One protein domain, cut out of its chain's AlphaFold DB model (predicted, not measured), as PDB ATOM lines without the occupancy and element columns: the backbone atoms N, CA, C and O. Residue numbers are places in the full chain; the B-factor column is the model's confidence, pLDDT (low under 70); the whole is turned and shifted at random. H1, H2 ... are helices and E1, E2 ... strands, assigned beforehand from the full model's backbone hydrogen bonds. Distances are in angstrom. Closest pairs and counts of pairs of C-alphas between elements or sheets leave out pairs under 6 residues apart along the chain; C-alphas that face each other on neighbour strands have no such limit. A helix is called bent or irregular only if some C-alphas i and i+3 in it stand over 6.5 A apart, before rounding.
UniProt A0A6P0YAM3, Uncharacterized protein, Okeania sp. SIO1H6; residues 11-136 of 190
ATOM      1  N   ASP A  11     -47.080  20.398  32.184       93.69
ATOM      2  CA  ASP A  11     -45.662  20.123  31.963       93.69
ATOM      3  C   ASP A  11     -44.834  20.993  32.915       93.69
ATOM      4  O   ASP A  11     -44.912  22.219  32.885       93.69
ATOM      5  N   ILE A  12     -44.012  20.370  33.758       94.44
ATOM      6  CA  ILE A  12     -43.154  21.102  34.694       94.44
ATOM      7  C   ILE A  12     -42.234  22.101  33.986       94.44
ATOM      8  O   ILE A  12     -41.926  23.133  34.564       94.44
ATOM      9  N   THR A  13     -41.852  21.839  32.730       95.62
ATOM     10  CA  THR A  13     -40.975  22.720  31.942       95.62
ATOM     11  C   THR A  13     -41.631  24.031  31.508       95.62
ATOM     12  O   THR A  13     -40.944  24.926  31.025       95.62
ATOM     13  N   THR A  14     -42.944  24.178  31.704       93.31
ATOM     14  CA  THR A  14     -43.671  25.436  31.476       93.31
ATOM     15  C   THR A  14     -44.018  26.160  32.775       93.31
ATOM     16  O   THR A  14     -44.658  27.207  32.732       93.31
ATOM     17  N   LEU A  15     -43.655  25.599  33.931       90.19
ATOM     18  CA  LEU A  15     -43.938  26.181  35.239       90.19
ATOM     19  C   LEU A  15     -42.729  26.958  35.750       90.19
ATOM     20  O   LEU A  15     -41.601  26.478  35.655       90.19
ATOM     21  N   SER A  16     -42.986  28.104  36.373       90.81
ATOM     22  CA  SER A  16     -41.984  28.854  37.127       90.81
ATOM     23  C   SER A  16     -42.266  28.780  38.616       90.81
ATOM     24  O   SER A  16     -43.421  28.807  39.056       90.81
ATOM     25  N   TRP A  17     -41.201  28.696  39.404       90.62
ATOM     26  CA  TRP A  17     -41.328  28.743  40.851       90.62
ATOM     27  C   TRP A  17     -41.525  30.183  41.318       90.62
ATOM     28  O   TRP A  17     -40.823  31.092  40.889       90.62
ATOM     29  N   GLN A  18     -42.457  30.406  42.244       83.94
ATOM     30  CA  GLN A  18     -42.810  31.747  42.730       83.94
ATOM     31  C   GLN A  18     -41.816  32.295  43.775       83.94
ATOM     32  O   GLN A  18     -42.216  32.938  44.741       83.94
ATOM     33  N   HIS A  19     -40.528  31.988  43.612       77.31
ATOM     34  CA  HIS A  19     -39.408  32.449  44.438       77.31
ATOM     35  C   HIS A  19     -39.545  32.259  45.959       77.31
ATOM     36  O   HIS A  19     -38.918  32.970  46.743       77.31
ATOM     37  N   LYS A  20     -40.337  31.277  46.400       87.44
ATOM     38  CA  LYS A  20     -40.474  30.957  47.827       87.44
ATOM     39  C   LYS A  20     -39.297  30.097  48.304       87.44
ATOM     40  O   LYS A  20     -38.852  29.241  47.541       87.44
ATOM     41  N   PRO A  21     -38.803  30.276  49.539       94.19
ATOM     42  CA  PRO A  21     -37.786  29.392  50.099       94.19
ATOM     43  C   PRO A  21     -38.297  27.948  50.164       94.19
ATOM     44  O   PRO A  21     -39.473  27.712  50.443       94.19
ATOM     45  N   ILE A  22     -37.413  26.985  49.906       96.12
ATOM     46  CA  ILE A  22     -37.746  25.556  49.892       96.12
ATOM     47  C   ILE A  22     -37.004  24.864  51.027       96.12
ATOM     48  O   ILE A  22     -35.788  24.733  50.977       96.12
ATOM     49  N   GLU A  23     -37.716  24.388  52.043       96.19
ATOM     50  CA  GLU A  23     -37.106  23.669  53.175       96.19
ATOM     51  C   GLU A  23     -36.982  22.162  52.916       96.19
ATOM     52  O   GLU A  23     -36.047  21.520  53.383       96.19
ATOM     53  N   ILE A  24     -37.889  21.583  52.129       96.12
ATOM     54  CA  ILE A  24     -37.851  20.169  51.749       96.12
ATOM     55  C   ILE A  24     -38.272  20.051  50.290       96.12
ATOM     56  O   ILE A  24     -39.249  20.668  49.866       96.12
ATOM     57  N   ILE A  25     -37.558  19.229  49.526       96.56
ATOM     58  CA  ILE A  25     -37.945  18.876  48.165       96.56
ATOM     59  C   ILE A  25     -37.741  17.393  47.891       96.56
ATOM     60  O   ILE A  25     -36.699  16.824  48.203       96.56
ATOM     61  N   HIS A  26     -38.732  16.781  47.246       97.38
ATOM     62  CA  HIS A  26     -38.647  15.426  46.719       97.38
ATOM     63  C   HIS A  26     -38.705  15.464  45.191       97.38
ATOM     64  O   HIS A  26     -39.702  15.882  44.603       97.38
ATOM     65  N   ILE A  27     -37.614  15.052  44.547       96.81
ATOM     66  CA  ILE A  27     -37.463  15.078  43.094       96.81
ATOM     67  C   ILE A  27     -37.664  13.663  42.553       96.81
ATOM     68  O   ILE A  27     -36.781  12.820  42.676       96.81
ATOM     69  N   ASP A  28     -38.813  13.425  41.915       96.12
ATOM     70  CA  ASP A  28     -39.128  12.160  41.225       96.12
ATOM     71  C   ASP A  28     -39.453  12.333  39.718       96.12
ATOM     72  O   ASP A  28     -39.595  11.397  38.926       96.12
ATOM     73  N   ILE A  29     -39.547  13.575  39.255       95.69
ATOM     74  CA  ILE A  29     -39.980  13.866  37.882       95.69
ATOM     75  C   ILE A  29     -38.815  13.980  36.881       95.69
ATOM     76  O   ILE A  29     -39.027  13.946  35.667       95.69
ATOM     77  N   ALA A  30     -37.566  14.040  37.355       95.56
ATOM     78  CA  ALA A  30     -36.358  14.356  36.581       95.56
ATOM     79  C   ALA A  30     -35.836  13.225  35.657       95.56
ATOM     80  O   ALA A  30     -34.633  13.024  35.487       95.56
ATOM     81  N   LYS A  31     -36.742  12.486  35.004       95.56
ATOM     82  CA  LYS A  31     -36.452  11.310  34.155       95.56
ATOM     83  C   LYS A  31     -36.012  11.664  32.727       95.56
ATOM     84  O   LYS A  31     -35.758  10.772  31.917       95.56
ATOM     85  N   LYS A  32     -35.916  12.956  32.402       97.19
ATOM     86  CA  LYS A  32     -35.373  13.492  31.142       97.19
ATOM     87  C   LYS A  32     -34.422  14.644  31.459       97.19
ATOM     88  O   LYS A  32     -34.750  15.455  32.322       97.19
ATOM     89  N   LEU A  33     -33.325  14.770  30.708       97.44
ATOM     90  CA  LEU A  33     -32.340  15.840  30.907       97.44
ATOM     91  C   LEU A  33     -32.980  17.236  30.889       97.44
ATOM     92  O   LEU A  33     -32.776  17.998  31.821       97.44
ATOM     93  N   LYS A  34     -33.859  17.521  29.918       97.62
ATOM     94  CA  LYS A  34     -34.577  18.807  29.846       97.62
ATOM     95  C   LYS A  34     -35.400  19.138  31.099       97.62
ATOM     96  O   LYS A  34     -35.553  20.297  31.455       97.62
ATOM     97  N   VAL A  35     -35.944  18.114  31.764       97.69
ATOM     98  CA  VAL A  35     -36.722  18.291  32.997       97.69
ATOM     99  C   VAL A  35     -35.780  18.564  34.162       97.69
ATOM    100  O   VAL A  35     -36.051  19.445  34.966       97.69
ATOM    101  N   TRP A  36     -34.657  17.846  34.233       97.75
ATOM    102  CA  TRP A  36     -33.616  18.110  35.222       97.75
ATOM    103  C   TRP A  36     -33.059  19.534  35.106       97.75
ATOM    104  O   TRP A  36     -33.043  20.257  36.093       97.75
ATOM    105  N   GLN A  37     -32.688  19.955  33.897       97.81
ATOM    106  CA  GLN A  37     -32.219  21.309  33.589       97.81
ATOM    107  C   GLN A  37     -33.212  22.378  34.055       97.81
ATOM    108  O   GLN A  37     -32.829  23.341  34.716       97.81
ATOM    109  N   HIS A  38     -34.502  22.168  33.782       97.69
ATOM    110  CA  HIS A  38     -35.564  23.064  34.231       97.69
ATOM    111  C   HIS A  38     -35.696  23.117  35.756       97.69
ATOM    112  O   HIS A  38     -35.797  24.198  36.324       97.69
ATOM    113  N   ILE A  39     -35.641  21.966  36.435       96.69
ATOM    114  CA  ILE A  39     -35.646  21.914  37.904       96.69
ATOM    115  C   ILE A  39     -34.444  22.674  38.459       96.69
ATOM    116  O   ILE A  39     -34.608  23.503  39.345       96.69
ATOM    117  N   VAL A  40     -33.239  22.445  37.940       96.69
ATOM    118  CA  VAL A  40     -32.060  23.185  38.400       96.69
ATOM    119  C   VAL A  40     -32.264  24.685  38.206       96.69
ATOM    120  O   VAL A  40     -32.023  25.448  39.134       96.69
ATOM    121  N   LYS A  41     -32.748  25.114  37.039       96.06
ATOM    122  CA  LYS A  41     -32.966  26.530  36.740       96.06
ATOM    123  C   LYS A  41     -33.992  27.182  37.670       96.06
ATOM    124  O   LYS A  41     -33.712  28.231  38.237       96.06
ATOM    125  N   GLU A  42     -35.169  26.580  37.810       95.12
ATOM    126  CA  GLU A  42     -36.303  27.208  38.497       95.12
ATOM    127  C   GLU A  42     -36.331  26.931  40.001       95.12
ATOM    128  O   GLU A  42     -36.972  27.669  40.737       95.12
ATOM    129  N   ILE A  43     -35.682  25.864  40.478       95.62
ATOM    130  CA  ILE A  43     -35.869  25.361  41.846       95.62
ATOM    131  C   ILE A  43     -34.602  25.487  42.695       95.62
ATOM    132  O   ILE A  43     -34.679  25.934  43.840       95.62
ATOM    133  N   PHE A  44     -33.422  25.151  42.162       95.44
ATOM    134  CA  PHE A  44     -32.182  25.170  42.956       95.44
ATOM    135  C   PHE A  44     -31.789  26.558  43.498       95.44
ATOM    136  O   PHE A  44     -31.200  26.600  44.583       95.44
ATOM    137  N   PRO A  45     -32.104  27.694  42.837       94.88
ATOM    138  CA  PRO A  45     -31.863  29.020  43.409       94.88
ATOM    139  C   PRO A  45     -32.614  29.283  44.719       94.88
ATOM    140  O   PRO A  45     -32.263  30.203  45.448       94.88
ATOM    141  N   HIS A  46     -33.637  28.485  45.032       95.69
ATOM    142  CA  HIS A  46     -34.510  28.686  46.189       95.69
ATOM    143  C   HIS A  46     -34.221  27.751  47.360       95.69
ATOM    144  O   HIS A  46     -34.950  27.763  48.356       95.69
ATOM    145  N   PHE A  47     -33.161  26.945  47.269       96.00
ATOM    146  CA  PHE A  47     -32.718  26.151  48.404       96.00
ATOM    147  C   PHE A  47     -31.973  27.024  49.411       96.00
ATOM    148  O   PHE A  47     -30.962  27.643  49.087       96.00
ATOM    149  N   CYS A  48     -32.447  26.994  50.647       95.19
ATOM    150  CA  CYS A  48     -31.894  27.666  51.803       95.19
ATOM    151  C   CYS A  48     -30.745  26.863  52.423       95.19
ATOM    152  O   CYS A  48     -30.918  25.709  52.833       95.19
ATOM    153  N   VAL A  49     -29.590  27.509  52.574       96.75
ATOM    154  CA  VAL A  49     -28.454  26.952  53.316       96.75
ATOM    155  C   VAL A  49     -28.870  26.572  54.734       96.75
ATOM    156  O   VAL A  49     -29.598  27.288  55.421       96.75
ATOM    157  N   ASN A  50     -28.417  25.399  55.157       96.25
ATOM    158  CA  ASN A  50     -28.688  24.764  56.435       96.25
ATOM    159  C   ASN A  50     -30.156  24.425  56.739       96.25
ATOM    160  O   ASN A  50     -30.433  23.932  57.835       96.25
ATOM    161  N   LYS A  51     -31.068  24.603  55.775       96.19
ATOM    162  CA  LYS A  51     -32.495  24.287  55.926       96.19
ATOM    163  C   LYS A  51     -33.002  23.302  54.884       96.19
ATOM    164  O   LYS A  51     -33.737  22.395  55.243       96.19
ATOM    165  N   THR A  52     -32.599  23.451  53.622       97.69
ATOM    166  CA  THR A  52     -33.114  22.589  52.558       97.69
ATOM    167  C   THR A  52     -32.594  21.168  52.668       97.69
ATOM    168  O   THR A  52     -31.384  20.942  52.591       97.69
ATOM    169  N   ILE A  53     -33.524  20.219  52.738       97.25
ATOM    170  CA  ILE A  53     -33.281  18.792  52.533       97.25
ATOM    171  C   ILE A  53     -33.797  18.399  51.149       97.25
ATOM    172  O   ILE A  53     -34.946  18.669  50.791       97.25
ATOM    173  N   VAL A  54     -32.944  17.739  50.372       97.56
ATOM    174  CA  VAL A  54     -33.264  17.213  49.048       97.56
ATOM    175  C   VAL A  54     -33.355  15.695  49.120       97.56
ATOM    176  O   VAL A  54     -32.408  15.027  49.531       97.56
ATOM    177  N   VAL A  55     -34.485  15.158  48.667       97.69
ATOM    178  CA  VAL A  55     -34.701  13.733  48.409       97.69
ATOM    179  C   VAL A  55     -34.625  13.527  46.901       97.69
ATOM    180  O   VAL A  55     -35.510  13.969  46.166       97.69
ATOM    181  N   ASN A  56     -33.560  12.887  46.422       95.19
ATOM    182  CA  ASN A  56     -33.345  12.677  44.991       95.19
ATOM    183  C   ASN A  56     -33.682  11.226  44.624       95.19
ATOM    184  O   ASN A  56     -32.882  10.310  44.843       95.19
ATOM    185  N   GLN A  57     -34.893  11.006  44.103       94.44
ATOM    186  CA  GLN A  57     -35.335   9.679  43.692       94.44
ATOM    187  C   GLN A  57     -34.623   9.254  42.405       94.44
ATOM    188  O   GLN A  57     -34.188  10.076  41.601       94.44
ATOM    189  N   TYR A  58     -34.509   7.941  42.193       93.00
ATOM    190  CA  TYR A  58     -33.883   7.354  41.007       93.00
ATOM    191  C   TYR A  58     -32.406   7.717  40.808       93.00
ATOM    192  O   TYR A  58     -31.872   7.449  39.732       93.00
ATOM    193  N   PHE A  59     -31.727   8.238  41.832       94.81
ATOM    194  CA  PHE A  59     -30.300   8.550  41.778       94.81
ATOM    195  C   PHE A  59     -29.459   7.359  41.284       94.81
ATOM    196  O   PHE A  59     -28.635   7.512  40.392       94.81
ATOM    197  N   TYR A  60     -29.745   6.140  41.753       93.50
ATOM    198  CA  TYR A  60     -29.051   4.919  41.315       93.50
ATOM    199  C   TYR A  60     -29.251   4.538  39.834       93.50
ATOM    200  O   TYR A  60     -28.609   3.614  39.330       93.50
ATOM    201  N   ARG A  61     -30.200   5.155  39.116       95.56
ATOM    202  CA  ARG A  61     -30.559   4.730  37.758       95.56
ATOM    203  C   ARG A  61     -29.496   5.198  36.771       95.56
ATOM    204  O   ARG A  61     -29.567   6.313  36.267       95.56
ATOM    205  N   SER A  62     -28.624   4.285  36.346       97.50
ATOM    206  CA  SER A  62     -27.562   4.543  35.356       97.50
ATOM    207  C   SER A  62     -28.039   5.227  34.069       97.50
ATOM    208  O   SER A  62     -27.315   6.005  33.463       97.50
ATOM    209  N   ARG A  63     -29.289   4.970  33.657       97.19
ATOM    210  CA  ARG A  63     -29.943   5.588  32.487       97.19
ATOM    211  C   ARG A  63     -30.205   7.089  32.612       97.19
ATOM    212  O   ARG A  63     -30.554   7.702  31.597       97.19
ATOM    213  N   LEU A  64     -30.105   7.630  33.824       97.75
ATOM    214  CA  LEU A  64     -30.321   9.024  34.196       97.75
ATOM    215  C   LEU A  64     -29.005   9.613  34.743       97.75
ATOM    216  O   LEU A  64     -28.976  10.088  35.878       97.75
ATOM    217  N   PRO A  65     -27.896   9.577  33.974       98.31
ATOM    218  CA  PRO A  65     -26.576   9.924  34.498       98.31
ATOM    219  C   PRO A  65     -26.512  11.361  35.031       98.31
ATOM    220  O   PRO A  65     -25.725  11.632  35.931       98.31
ATOM    221  N   TRP A  66     -27.378  12.259  34.548       98.44
ATOM    222  CA  TRP A  66     -27.482  13.636  35.034       98.44
ATOM    223  C   TRP A  66     -27.876  13.765  36.494       98.44
ATOM    224  O   TRP A  66     -27.416  14.703  37.133       98.44
ATOM    225  N   LEU A  67     -28.648  12.831  37.051       97.75
ATOM    226  CA  LEU A  67     -28.931  12.837  38.489       97.75
ATOM    227  C   LEU A  67     -27.673  12.514  39.297       97.75
ATOM    228  O   LEU A  67     -27.499  13.042  40.388       97.75
ATOM    229  N   ILE A  68     -26.784  11.691  38.738       98.25
ATOM    230  CA  ILE A  68     -25.567  11.221  39.400       98.25
ATOM    231  C   ILE A  68     -24.470  12.277  39.309       98.25
ATOM    232  O   ILE A  68     -24.002  12.773  40.334       98.25
ATOM    233  N   TYR A  69     -24.073  12.663  38.090       98.56
ATOM    234  CA  TYR A  69     -22.969  13.610  37.927       98.56
ATOM    235  C   TYR A  69     -23.321  14.996  38.465       98.56
ATOM    236  O   TYR A  69     -22.441  15.669  38.985       98.56
ATOM    237  N   SER A  70     -24.588  15.423  38.413       98.00
ATOM    238  CA  SER A  70     -24.965  16.723  38.983       98.00
ATOM    239  C   SER A  70     -24.822  16.732  40.499       98.00
ATOM    240  O   SER A  70     -24.327  17.713  41.046       98.00
ATOM    241  N   THR A  71     -25.186  15.639  41.181       97.50
ATOM    242  CA  THR A  71     -24.914  15.478  42.615       97.50
ATOM    243  C   THR A  71     -23.409  15.460  42.891       97.50
ATOM    244  O   THR A  71     -22.963  16.149  43.802       97.50
ATOM    245  N   GLY A  72     -22.625  14.754  42.071       97.81
ATOM    246  CA  GLY A  72     -21.160  14.756  42.139       97.81
ATOM    247  C   GLY A  72     -20.534  16.152  42.010       97.81
ATOM    248  O   GLY A  72     -19.609  16.495  42.739       97.81
ATOM    249  N   ILE A  73     -21.069  16.992  41.120       98.06
ATOM    250  CA  ILE A  73     -20.606  18.372  40.901       98.06
ATOM    251  C   ILE A  73     -20.892  19.260  42.114       98.06
ATOM    252  O   ILE A  73     -20.081  20.121  42.449       98.06
ATOM    253  N   ILE A  74     -22.035  19.065  42.776       97.31
ATOM    254  CA  ILE A  74     -22.425  19.892  43.924       97.31
ATOM    255  C   ILE A  74     -21.951  19.346  45.270       97.31
ATOM    256  O   ILE A  74     -22.297  19.942  46.286       97.31
ATOM    257  N   LEU A  75     -21.155  18.270  45.291       96.88
ATOM    258  CA  LEU A  75     -20.578  17.693  46.512       96.88
ATOM    259  C   LEU A  75     -20.016  18.738  47.492       96.88
ATOM    260  O   LEU A  75     -20.331  18.634  48.673       96.88
ATOM    261  N   PRO A  76     -19.271  19.777  47.055       97.06
ATOM    262  CA  PRO A  76     -18.727  20.775  47.981       97.06
ATOM    263  C   PRO A  76     -19.784  21.603  48.731       97.06
ATOM    264  O   PRO A  76     -19.453  22.268  49.708       97.06
ATOM    265  N   TYR A  77     -21.039  21.596  48.271       97.44
ATOM    266  CA  TYR A  77     -22.125  22.429  48.794       97.44
ATOM    267  C   TYR A  77     -23.188  21.639  49.557       97.44
ATOM    268  O   TYR A  77     -24.170  22.226  50.032       97.44
ATOM    269  N   ILE A  78     -23.026  20.317  49.645       97.06
ATOM    270  CA  ILE A  78     -24.014  19.417  50.232       97.06
ATOM    271  C   ILE A  78     -23.403  18.532  51.315       97.06
ATOM    272  O   ILE A  78     -22.222  18.211  51.291       97.06
ATOM    273  N   GLU A  79     -24.245  18.110  52.247       96.00
ATOM    274  CA  GLU A  79     -23.926  17.103  53.255       96.00
ATOM    275  C   GLU A  79     -24.890  15.928  53.084       96.00
ATOM    276  O   GLU A  79     -26.109  16.118  53.079       96.00
ATOM    277  N   PHE A  80     -24.363  14.716  52.909       94.75
ATOM    278  CA  PHE A  80     -25.192  13.514  52.830       94.75
ATOM    279  C   PHE A  80     -25.768  13.176  54.192       94.75
ATOM    280  O   PHE A  80     -25.090  13.278  55.207       94.75
ATOM    281  N   LEU A  81     -26.989  12.648  54.204       92.12
ATOM    282  CA  LEU A  81     -27.540  12.028  55.410       92.12
ATOM    283  C   LEU A  81     -27.070  10.569  55.583       92.12
ATOM    284  O   LEU A  81     -27.712   9.812  56.298       92.12
ATOM    285  N   TYR A  82     -25.992  10.166  54.894       87.12
ATOM    286  CA  TYR A  82     -25.310   8.857  54.932       87.12
ATOM    287  C   TYR A  82     -26.187   7.602  54.784       87.12
ATOM    288  O   TYR A  82     -25.721   6.489  55.015       87.12
ATOM    289  N   HIS A  83     -27.435   7.751  54.347       91.25
ATOM    290  CA  HIS A  83     -28.345   6.649  54.075       91.25
ATOM    291  C   HIS A  83     -28.740   6.631  52.604       91.25
ATOM    292  O   HIS A  83     -29.197   7.634  52.047       91.25
ATOM    293  N   VAL A  84     -28.612   5.456  51.998       92.75
ATOM    294  CA  VAL A  84     -29.140   5.152  50.672       92.75
ATOM    295  C   VAL A  84     -30.259   4.136  50.847       92.75
ATOM    296  O   VAL A  84     -30.003   2.981  51.179       92.75
ATOM    297  N   ILE A  85     -31.501   4.563  50.629       94.06
ATOM    298  CA  ILE A  85     -32.689   3.725  50.844       94.06
ATOM    299  C   ILE A  85     -33.301   3.412  49.484       94.06
ATOM    300  O   ILE A  85     -33.752   4.323  48.795       94.06
ATOM    301  N   ASP A  86     -33.254   2.148  49.059       91.50
ATOM    302  CA  ASP A  86     -33.697   1.702  47.725       91.50
ATOM    303  C   ASP A  86     -33.127   2.561  46.572       91.50
ATOM    304  O   ASP A  86     -33.766   2.816  45.547       91.50
ATOM    305  N   GLY A  87     -31.887   3.029  46.748       90.12
ATOM    306  CA  GLY A  87     -31.174   3.870  45.787       90.12
ATOM    307  C   GLY A  87     -31.631   5.336  45.734       90.12
ATOM    308  O   GLY A  87     -31.192   6.074  44.847       90.12
ATOM    309  N   VAL A  88     -32.489   5.766  46.660       95.88
ATOM    310  CA  VAL A  88     -32.781   7.177  46.941       95.88
ATOM    311  C   VAL A  88     -31.677   7.739  47.826       95.88
ATOM    312  O   VAL A  88     -31.298   7.109  48.814       95.88
ATOM    313  N   ILE A  89     -31.183   8.926  47.477       96.31
ATOM    314  CA  ILE A  89     -30.227   9.667  48.304       96.31
ATOM    315  C   ILE A  89     -30.889  10.884  48.938       96.31
ATOM    316  O   ILE A  89     -31.820  11.477  48.380       96.31
ATOM    317  N   TYR A  90     -30.345  11.269  50.084       96.69
ATOM    318  CA  TYR A  90     -30.792  12.401  50.873       96.69
ATOM    319  C   TYR A  90     -29.589  13.275  51.179       96.69
ATOM    320  O   TYR A  90     -28.568  12.781  51.665       96.69
ATOM    321  N   PHE A  91     -29.708  14.568  50.907       96.94
ATOM    322  CA  PHE A  91     -28.657  15.512  51.247       96.94
ATOM    323  C   PHE A  91     -29.224  16.855  51.673       96.94
ATOM    324  O   PHE A  91     -30.301  17.278  51.250       96.94
ATOM    325  N   LYS A  92     -28.464  17.529  52.521       97.62
ATOM    326  CA  LYS A  92     -28.730  18.872  53.000       97.62
ATOM    327  C   LYS A  92     -27.870  19.866  52.236       97.62
ATOM    328  O   LYS A  92     -26.721  19.577  51.915       97.62
ATOM    329  N   ILE A  93     -28.409  21.048  51.966       97.19
ATOM    330  CA  ILE A  93     -27.609  22.168  51.464       97.19
ATOM    331  C   ILE A  93     -26.874  22.810  52.637       97.19
ATOM    332  O   ILE A  93     -27.520  23.335  53.543       97.19
ATOM    333  N   VAL A  94     -25.544  22.817  52.601       97.38
ATOM    334  CA  VAL A  94     -24.707  23.357  53.690       97.38
ATOM    335  C   VAL A  94     -23.906  24.589  53.291       97.38
ATOM    336  O   VAL A  94     -23.425  25.312  54.159       97.38
ATOM    337  N   GLN A  95     -23.808  24.878  51.993       96.50
ATOM    338  CA  GLN A  95     -23.175  26.093  51.486       96.50
ATOM    339  C   GLN A  95     -23.957  26.671  50.306       96.50
ATOM    340  O   GLN A  95     -24.684  25.957  49.607       96.50
ATOM    341  N   GLU A  96     -23.790  27.975  50.086       94.06
ATOM    342  CA  GLU A  96     -24.316  28.634  48.896       94.06
ATOM    343  C   GLU A  96     -23.653  28.055  47.649       94.06
ATOM    344  O   GLU A  96     -22.431  27.904  47.579       94.06
ATOM    345  N   ARG A  97     -24.468  27.740  46.646       93.31
ATOM    346  CA  ARG A  97     -23.971  27.267  45.354       93.31
ATOM    347  C   ARG A  97     -23.710  28.495  44.487       93.31
ATOM    348  O   ARG A  97     -24.651  29.253  44.244       93.31
ATOM    349  N   PRO A  98     -22.489  28.696  43.969       92.81
ATOM    350  CA  PRO A  98     -22.210  29.812  43.081       92.81
ATOM    351  C   PRO A  98     -23.146  29.817  41.871       92.81
ATOM    352  O   PRO A  98     -23.397  28.771  41.264       92.81
ATOM    353  N   SER A  99     -23.617  31.001  41.477       92.38
ATOM    354  CA  SER A  99     -24.540  31.167  40.343       92.38
ATOM    355  C   SER A  99     -23.999  30.554  39.049       92.38
ATOM    356  O   SER A  99     -24.764  29.963  38.291       92.38
ATOM    357  N   PHE A 100     -22.682  30.601  38.825       94.81
ATOM    358  CA  PHE A 100     -22.056  29.980  37.656       94.81
ATOM    359  C   PHE A 100     -22.186  28.447  37.649       94.81
ATOM    360  O   PHE A 100     -22.381  27.862  36.585       94.81
ATOM    361  N   ILE A 101     -22.124  27.784  38.813       96.56
ATOM    362  CA  ILE A 101     -22.341  26.331  38.916       96.56
ATOM    363  C   ILE A 101     -23.799  26.001  38.607       96.56
ATOM    364  O   ILE A 101     -24.063  25.068  37.852       96.56
ATOM    365  N   LEU A 102     -24.742  26.786  39.139       96.06
ATOM    366  CA  LEU A 102     -26.166  26.618  38.838       96.06
ATOM    367  C   LEU A 102     -26.461  26.821  37.346       96.06
ATOM    368  O   LEU A 102     -27.200  26.029  36.772       96.06
ATOM    369  N   GLY A 103     -25.829  27.812  36.710       97.50
ATOM    370  CA  GLY A 103     -25.901  28.027  35.264       97.50
ATOM    371  C   GLY A 103     -25.385  26.825  34.472       97.50
ATOM    372  O   GLY A 103     -26.120  26.270  33.658       97.50
ATOM    373  N   LYS A 104     -24.169  26.335  34.773       97.81
ATOM    374  CA  LYS A 104     -23.618  25.144  34.099       97.81
ATOM    375  C   LYS A 104     -24.511  23.912  34.277       97.81
ATOM    376  O   LYS A 104     -24.692  23.160  33.325       97.81
ATOM    377  N   LEU A 105     -25.082  23.698  35.465       97.56
ATOM    378  CA  LEU A 105     -26.021  22.598  35.728       97.56
ATOM    379  C   LEU A 105     -27.332  22.749  34.947       97.56
ATOM    380  O   LEU A 105     -27.795  21.777  34.353       97.56
ATOM    381  N   ALA A 106     -27.908  23.952  34.912       97.62
ATOM    382  CA  ALA A 106     -29.130  24.243  34.166       97.62
ATOM    383  C   ALA A 106     -28.943  24.073  32.649       97.62
ATOM    384  O   ALA A 106     -29.876  23.691  31.953       97.62
ATOM    385  N   GLU A 107     -27.739  24.309  32.136       97.75
ATOM    386  CA  GLU A 107     -27.407  24.159  30.715       97.75
ATOM    387  C   GLU A 107     -26.808  22.785  30.370       97.75
ATOM    388  O   GLU A 107     -26.636  22.464  29.199       97.75
ATOM    389  N   ASP A 108     -26.518  21.941  31.368       97.88
ATOM    390  CA  ASP A 108     -25.685  20.734  31.233       97.88
ATOM    391  C   ASP A 108     -24.320  20.987  30.547       97.88
ATOM    392  O   ASP A 108     -23.767  20.138  29.839       97.88
ATOM    393  N   ASN A 109     -23.748  22.171  30.770       97.69
ATOM    394  CA  ASN A 109     -22.526  22.630  30.118       97.69
ATOM    395  C   ASN A 109     -21.269  22.073  30.809       97.69
ATOM    396  O   ASN A 109     -20.491  22.798  31.428       97.69
ATOM    397  N   PHE A 110     -21.097  20.755  30.734       97.94
ATOM    398  CA  PHE A 110     -19.926  20.037  31.231       97.94
ATOM    399  C   PHE A 110     -19.401  19.089  30.163       97.94
ATOM    400  O   PHE A 110     -20.170  18.389  29.490       97.94
ATOM    401  N   SER A 111     -18.079  19.018  30.062       98.50
ATOM    402  CA  SER A 111     -17.389  18.009  29.272       98.50
ATOM    403  C   SER A 111     -17.700  16.598  29.782       98.50
ATOM    404  O   SER A 111     -18.069  16.381  30.939       98.50
ATOM    405  N   ILE A 112     -17.511  15.602  28.915       98.69
ATOM    406  CA  ILE A 112     -17.623  14.188  29.299       98.69
ATOM    407  C   ILE A 112     -16.671  13.867  30.462       98.69
ATOM    408  O   ILE A 112     -17.064  13.165  31.390       98.69
ATOM    409  N   ALA A 113     -15.452  14.412  30.442       98.62
ATOM    410  CA  ALA A 113     -14.461  14.195  31.491       98.62
ATOM    411  C   ALA A 113     -14.923  14.742  32.853       98.62
ATOM    412  O   ALA A 113     -14.837  14.026  33.846       98.62
ATOM    413  N   GLU A 114     -15.480  15.958  32.899       98.62
ATOM    414  CA  GLU A 114     -16.061  16.529  34.127       98.62
ATOM    415  C   GLU A 114     -17.223  15.675  34.650       98.62
ATOM    416  O   GLU A 114     -17.293  15.392  35.845       98.62
ATOM    417  N   LYS A 115     -18.112  15.213  33.759       98.75
ATOM    418  CA  LYS A 115     -19.241  14.346  34.130       98.75
ATOM    419  C   LYS A 115     -18.753  13.029  34.743       98.75
ATOM    420  O   LYS A 115     -19.254  12.625  35.787       98.75
ATOM    421  N   ILE A 116     -17.756  12.381  34.138       98.75
ATOM    422  CA  ILE A 116     -17.164  11.133  34.651       98.75
ATOM    423  C   ILE A 116     -16.461  11.367  35.988       98.75
ATOM    424  O   ILE A 116     -16.669  10.604  36.928       98.75
ATOM    425  N   TYR A 117     -15.669  12.436  36.092       98.69
ATOM    426  CA  TYR A 117     -14.999  12.808  37.335       98.69
ATOM    427  C   TYR A 117     -16.002  12.977  38.481       98.69
ATOM    428  O   TYR A 117     -15.798  12.438  39.567       98.69
ATOM    429  N   ALA A 118     -17.122  13.650  38.218       98.62
ATOM    430  CA  ALA A 118     -18.184  13.834  39.194       98.62
ATOM    431  C   ALA A 118     -18.847  12.512  39.615       98.62
ATOM    432  O   ALA A 118     -19.092  12.329  40.806       98.62
ATOM    433  N   ILE A 119     -19.092  11.576  38.682       98.62
ATOM    434  CA  ILE A 119     -19.590  10.228  39.021       98.62
ATOM    435  C   ILE A 119     -18.596   9.486  39.921       98.62
ATOM    436  O   ILE A 119     -18.993   8.903  40.929       98.62
ATOM    437  N   ASN A 120     -17.304   9.523  39.600       98.38
ATOM    438  CA  ASN A 120     -16.291   8.856  40.416       98.38
ATOM    439  C   ASN A 120     -16.243   9.450  41.830       98.38
ATOM    440  O   ASN A 120     -16.257   8.708  42.806       98.38
ATOM    441  N   LYS A 121     -16.294  10.784  41.948       97.81
ATOM    442  CA  LYS A 121     -16.297  11.473  43.244       97.81
ATOM    443  C   LYS A 121     -17.493  11.115  44.115       97.81
ATOM    444  O   LYS A 121     -17.320  10.857  45.300       97.81
ATOM    445  N   ILE A 122     -18.701  11.075  43.550       96.62
ATOM    446  CA  ILE A 122     -19.866  10.652  44.337       96.62
ATOM    447  C   ILE A 122     -19.797   9.164  44.686       96.62
ATOM    448  O   ILE A 122     -20.213   8.787  45.772       96.62
ATOM    449  N   THR A 123     -19.222   8.326  43.821       96.62
ATOM    450  CA  THR A 123     -19.020   6.899  44.120       96.62
ATOM    451  C   THR A 123     -18.116   6.704  45.341       96.62
ATOM    452  O   THR A 123     -18.459   5.901  46.201       96.62
ATOM    453  N   GLU A 124     -17.034   7.484  45.465       95.94
ATOM    454  CA  GLU A 124     -16.163   7.486  46.654       95.94
ATOM    455  C   GLU A 124     -16.946   7.850  47.929       95.94
ATOM    456  O   GLU A 124     -16.841   7.160  48.932       95.94
ATOM    457  N   VAL A 125     -17.789   8.888  47.894       94.56
ATOM    458  CA  VAL A 125     -18.606   9.292  49.061       94.56
ATOM    459  C   VAL A 125     -19.648   8.229  49.435       94.56
ATOM    460  O   VAL A 125     -19.958   8.026  50.610       94.56
ATOM    461  N   LEU A 126     -20.208   7.535  48.443       94.62
ATOM    462  CA  LEU A 126     -21.185   6.472  48.675       94.62
ATOM    463  C   LEU A 126     -20.568   5.237  49.340       94.62
ATOM    464  O   LEU A 126     -21.316   4.450  49.919       94.62
ATOM    465  N   ASP A 127     -19.242   5.065  49.295       92.88
ATOM    466  CA  ASP A 127     -18.578   3.936  49.946       92.88
ATOM    467  C   ASP A 127     -18.757   3.946  51.471       92.88
ATOM    468  O   ASP A 127     -18.760   2.863  52.070       92.88
ATOM    469  N   ASP A 128     -18.970   5.124  52.059       93.25
ATOM    470  CA  ASP A 128     -19.172   5.336  53.496       93.25
ATOM    471  C   ASP A 128     -20.660   5.374  53.899       93.25
ATOM    472  O   ASP A 128     -20.996   5.534  55.072       93.25
ATOM    473  N   CYS A 129     -21.580   5.231  52.940       94.50
ATOM    474  CA  CYS A 129     -23.014   5.263  53.212       94.50
ATOM    475  C   CYS A 129     -23.556   3.911  53.701       94.50
ATOM    476  O   CYS A 129     -23.129   2.833  53.285       94.50
ATOM    477  N   ILE A 130     -24.597   3.978  54.529       95.56
ATOM    478  CA  ILE A 130     -25.396   2.832  54.954       95.56
ATOM    479  C   ILE A 130     -26.474   2.567  53.900       95.56
ATOM    480  O   ILE A 130     -27.325   3.418  53.623       95.56
ATOM    481  N   PHE A 131     -26.468   1.360  53.341       95.75
ATOM    482  CA  PHE A 131     -27.438   0.918  52.344       95.75
ATOM    483  C   PHE A 131     -28.586   0.143  52.994       95.75
ATOM    484  O   PHE A 131     -28.359  -0.793  53.759       95.75
ATOM    485  N   VAL A 132     -29.820   0.518  52.661       92.88
ATOM    486  CA  VAL A 132     -31.050  -0.125  53.136       92.88
ATOM    487  C   VAL A 132     -31.936  -0.465  51.939       92.88
ATOM    488  O   VAL A 132     -32.132   0.355  51.041       92.88
ATOM    489  N   GLY A 133     -32.503  -1.670  51.937       91.31
ATOM    490  CA  GLY A 133     -33.401  -2.141  50.882       91.31
ATOM    491  C   GLY A 133     -32.678  -2.924  49.786       91.31
ATOM    492  O   GLY A 133     -31.738  -3.671  50.049       91.31
ATOM    493  N   ASN A 134     -33.149  -2.788  48.547       88.75
ATOM    494  CA  ASN A 134     -32.753  -3.662  47.436       88.75
ATOM    495  C   ASN A 134     -31.449  -3.252  46.740       88.75
ATOM    496  O   ASN A 134     -30.946  -3.985  45.888       88.75
ATOM    497  N   ILE A 135     -30.919  -2.072  47.061       92.06
ATOM    498  CA  ILE A 135     -29.647  -1.587  46.531       92.06
ATOM    499  C   ILE A 135     -28.596  -1.730  47.619       92.06
ATOM    500  O   ILE A 135     -28.714  -1.103  48.664       92.06
ATOM    501  N   ASN A 136     -27.568  -2.532  47.356       93.00
ATOM    502  CA  ASN A 136     -26.376  -2.610  48.192       93.00
ATOM    503  C   ASN A 136     -25.203  -1.861  47.537       93.00
ATOM    504  O   ASN A 136     -25.303  -1.393  46.399       93.00
TER     505      ASN A 136
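This is residues 11 to 136 of the 190 residues of an uncharacterized protein of Okeania sp. SIO1H6 (UniProt A0A6P0YAM3). A twisted five-stranded sheet makes a wall along one side of the model, its outward face bare, and four helices gather beyond its other face. H1 and H3 lie side by side, H2 is nearest the middle, and H4 crosses H2. The 126 printed residues hold four named helices and five named strands, in the order E1 H1 E2 H2 E3 E4 H3 H4 E5; the mixed sheet runs E1 E2 E4 E3 E5. The class is mixed, helices and strands; the whole is compact, with a radius of gyration of the C-alphas of 13.7 A and spans of 38 by 31 by 28 A.

Start at E1, residues 24 to 27; with H1, residues 33 to 46, and E2, residues 53 to 56, it forms a strand-helix-strand unit, two parallel neighbour strands with a helix between, whose crossover is right-handed; N 25 and O 53 are within hydrogen-bond range at 3.0 A. Next, E2, H2, residues 65 to 73, and E3, residues 78 to 85, form a split strand-helix-strand unit, two strands that run the same way but are not neighbours, with E4, residues 88 to 93, between them in the sheet; its crossover is right-handed. E3 and E4 are a hairpin, with N 81 and O 90 at 3.0 A; E4 is antiparallel to E2, with N 54 and O 91 at 2.8 A. H3, residues 99 to 107, touches H1, closest at C-alphas 37 and 106, 4.3 A, a shallow tilt of 23 degrees, opposite ways. H4, residues 112 to 126, touches H2 about perpendicular, 75 degrees, closest at C-alphas 72 and 118, 4.3 A. H2 only grazes the sheet, with residues 67 to 72. Edge strand E5, residues 130 to 132, is parallel to E3, with N 84 and O 130 at 2.9 A. Every O i to N i+4 pair is within hydrogen-bond range in H3 and H4, 8 of 10 in H1 and 4 of 5 in H2.

Find C-alpha 24 at (-37.851, 20.169, 51.749), where E1 begins. H1 is 20.1 A long and only just irregular, C-alphas 42 and 45 being 6.9 A apart. E3, 17.9 A, bends by 65 degrees at residue 82. H4 runs 21.2 A, and E5 ends at C-alpha 132, (-31.050, -0.125, 53.136).

The C-alphas farthest apart, of Thr 14 and Asp 128, are 38.6 A apart. The printed part has no cut, no link is long, and no printed residue is under 70 in pLDDT.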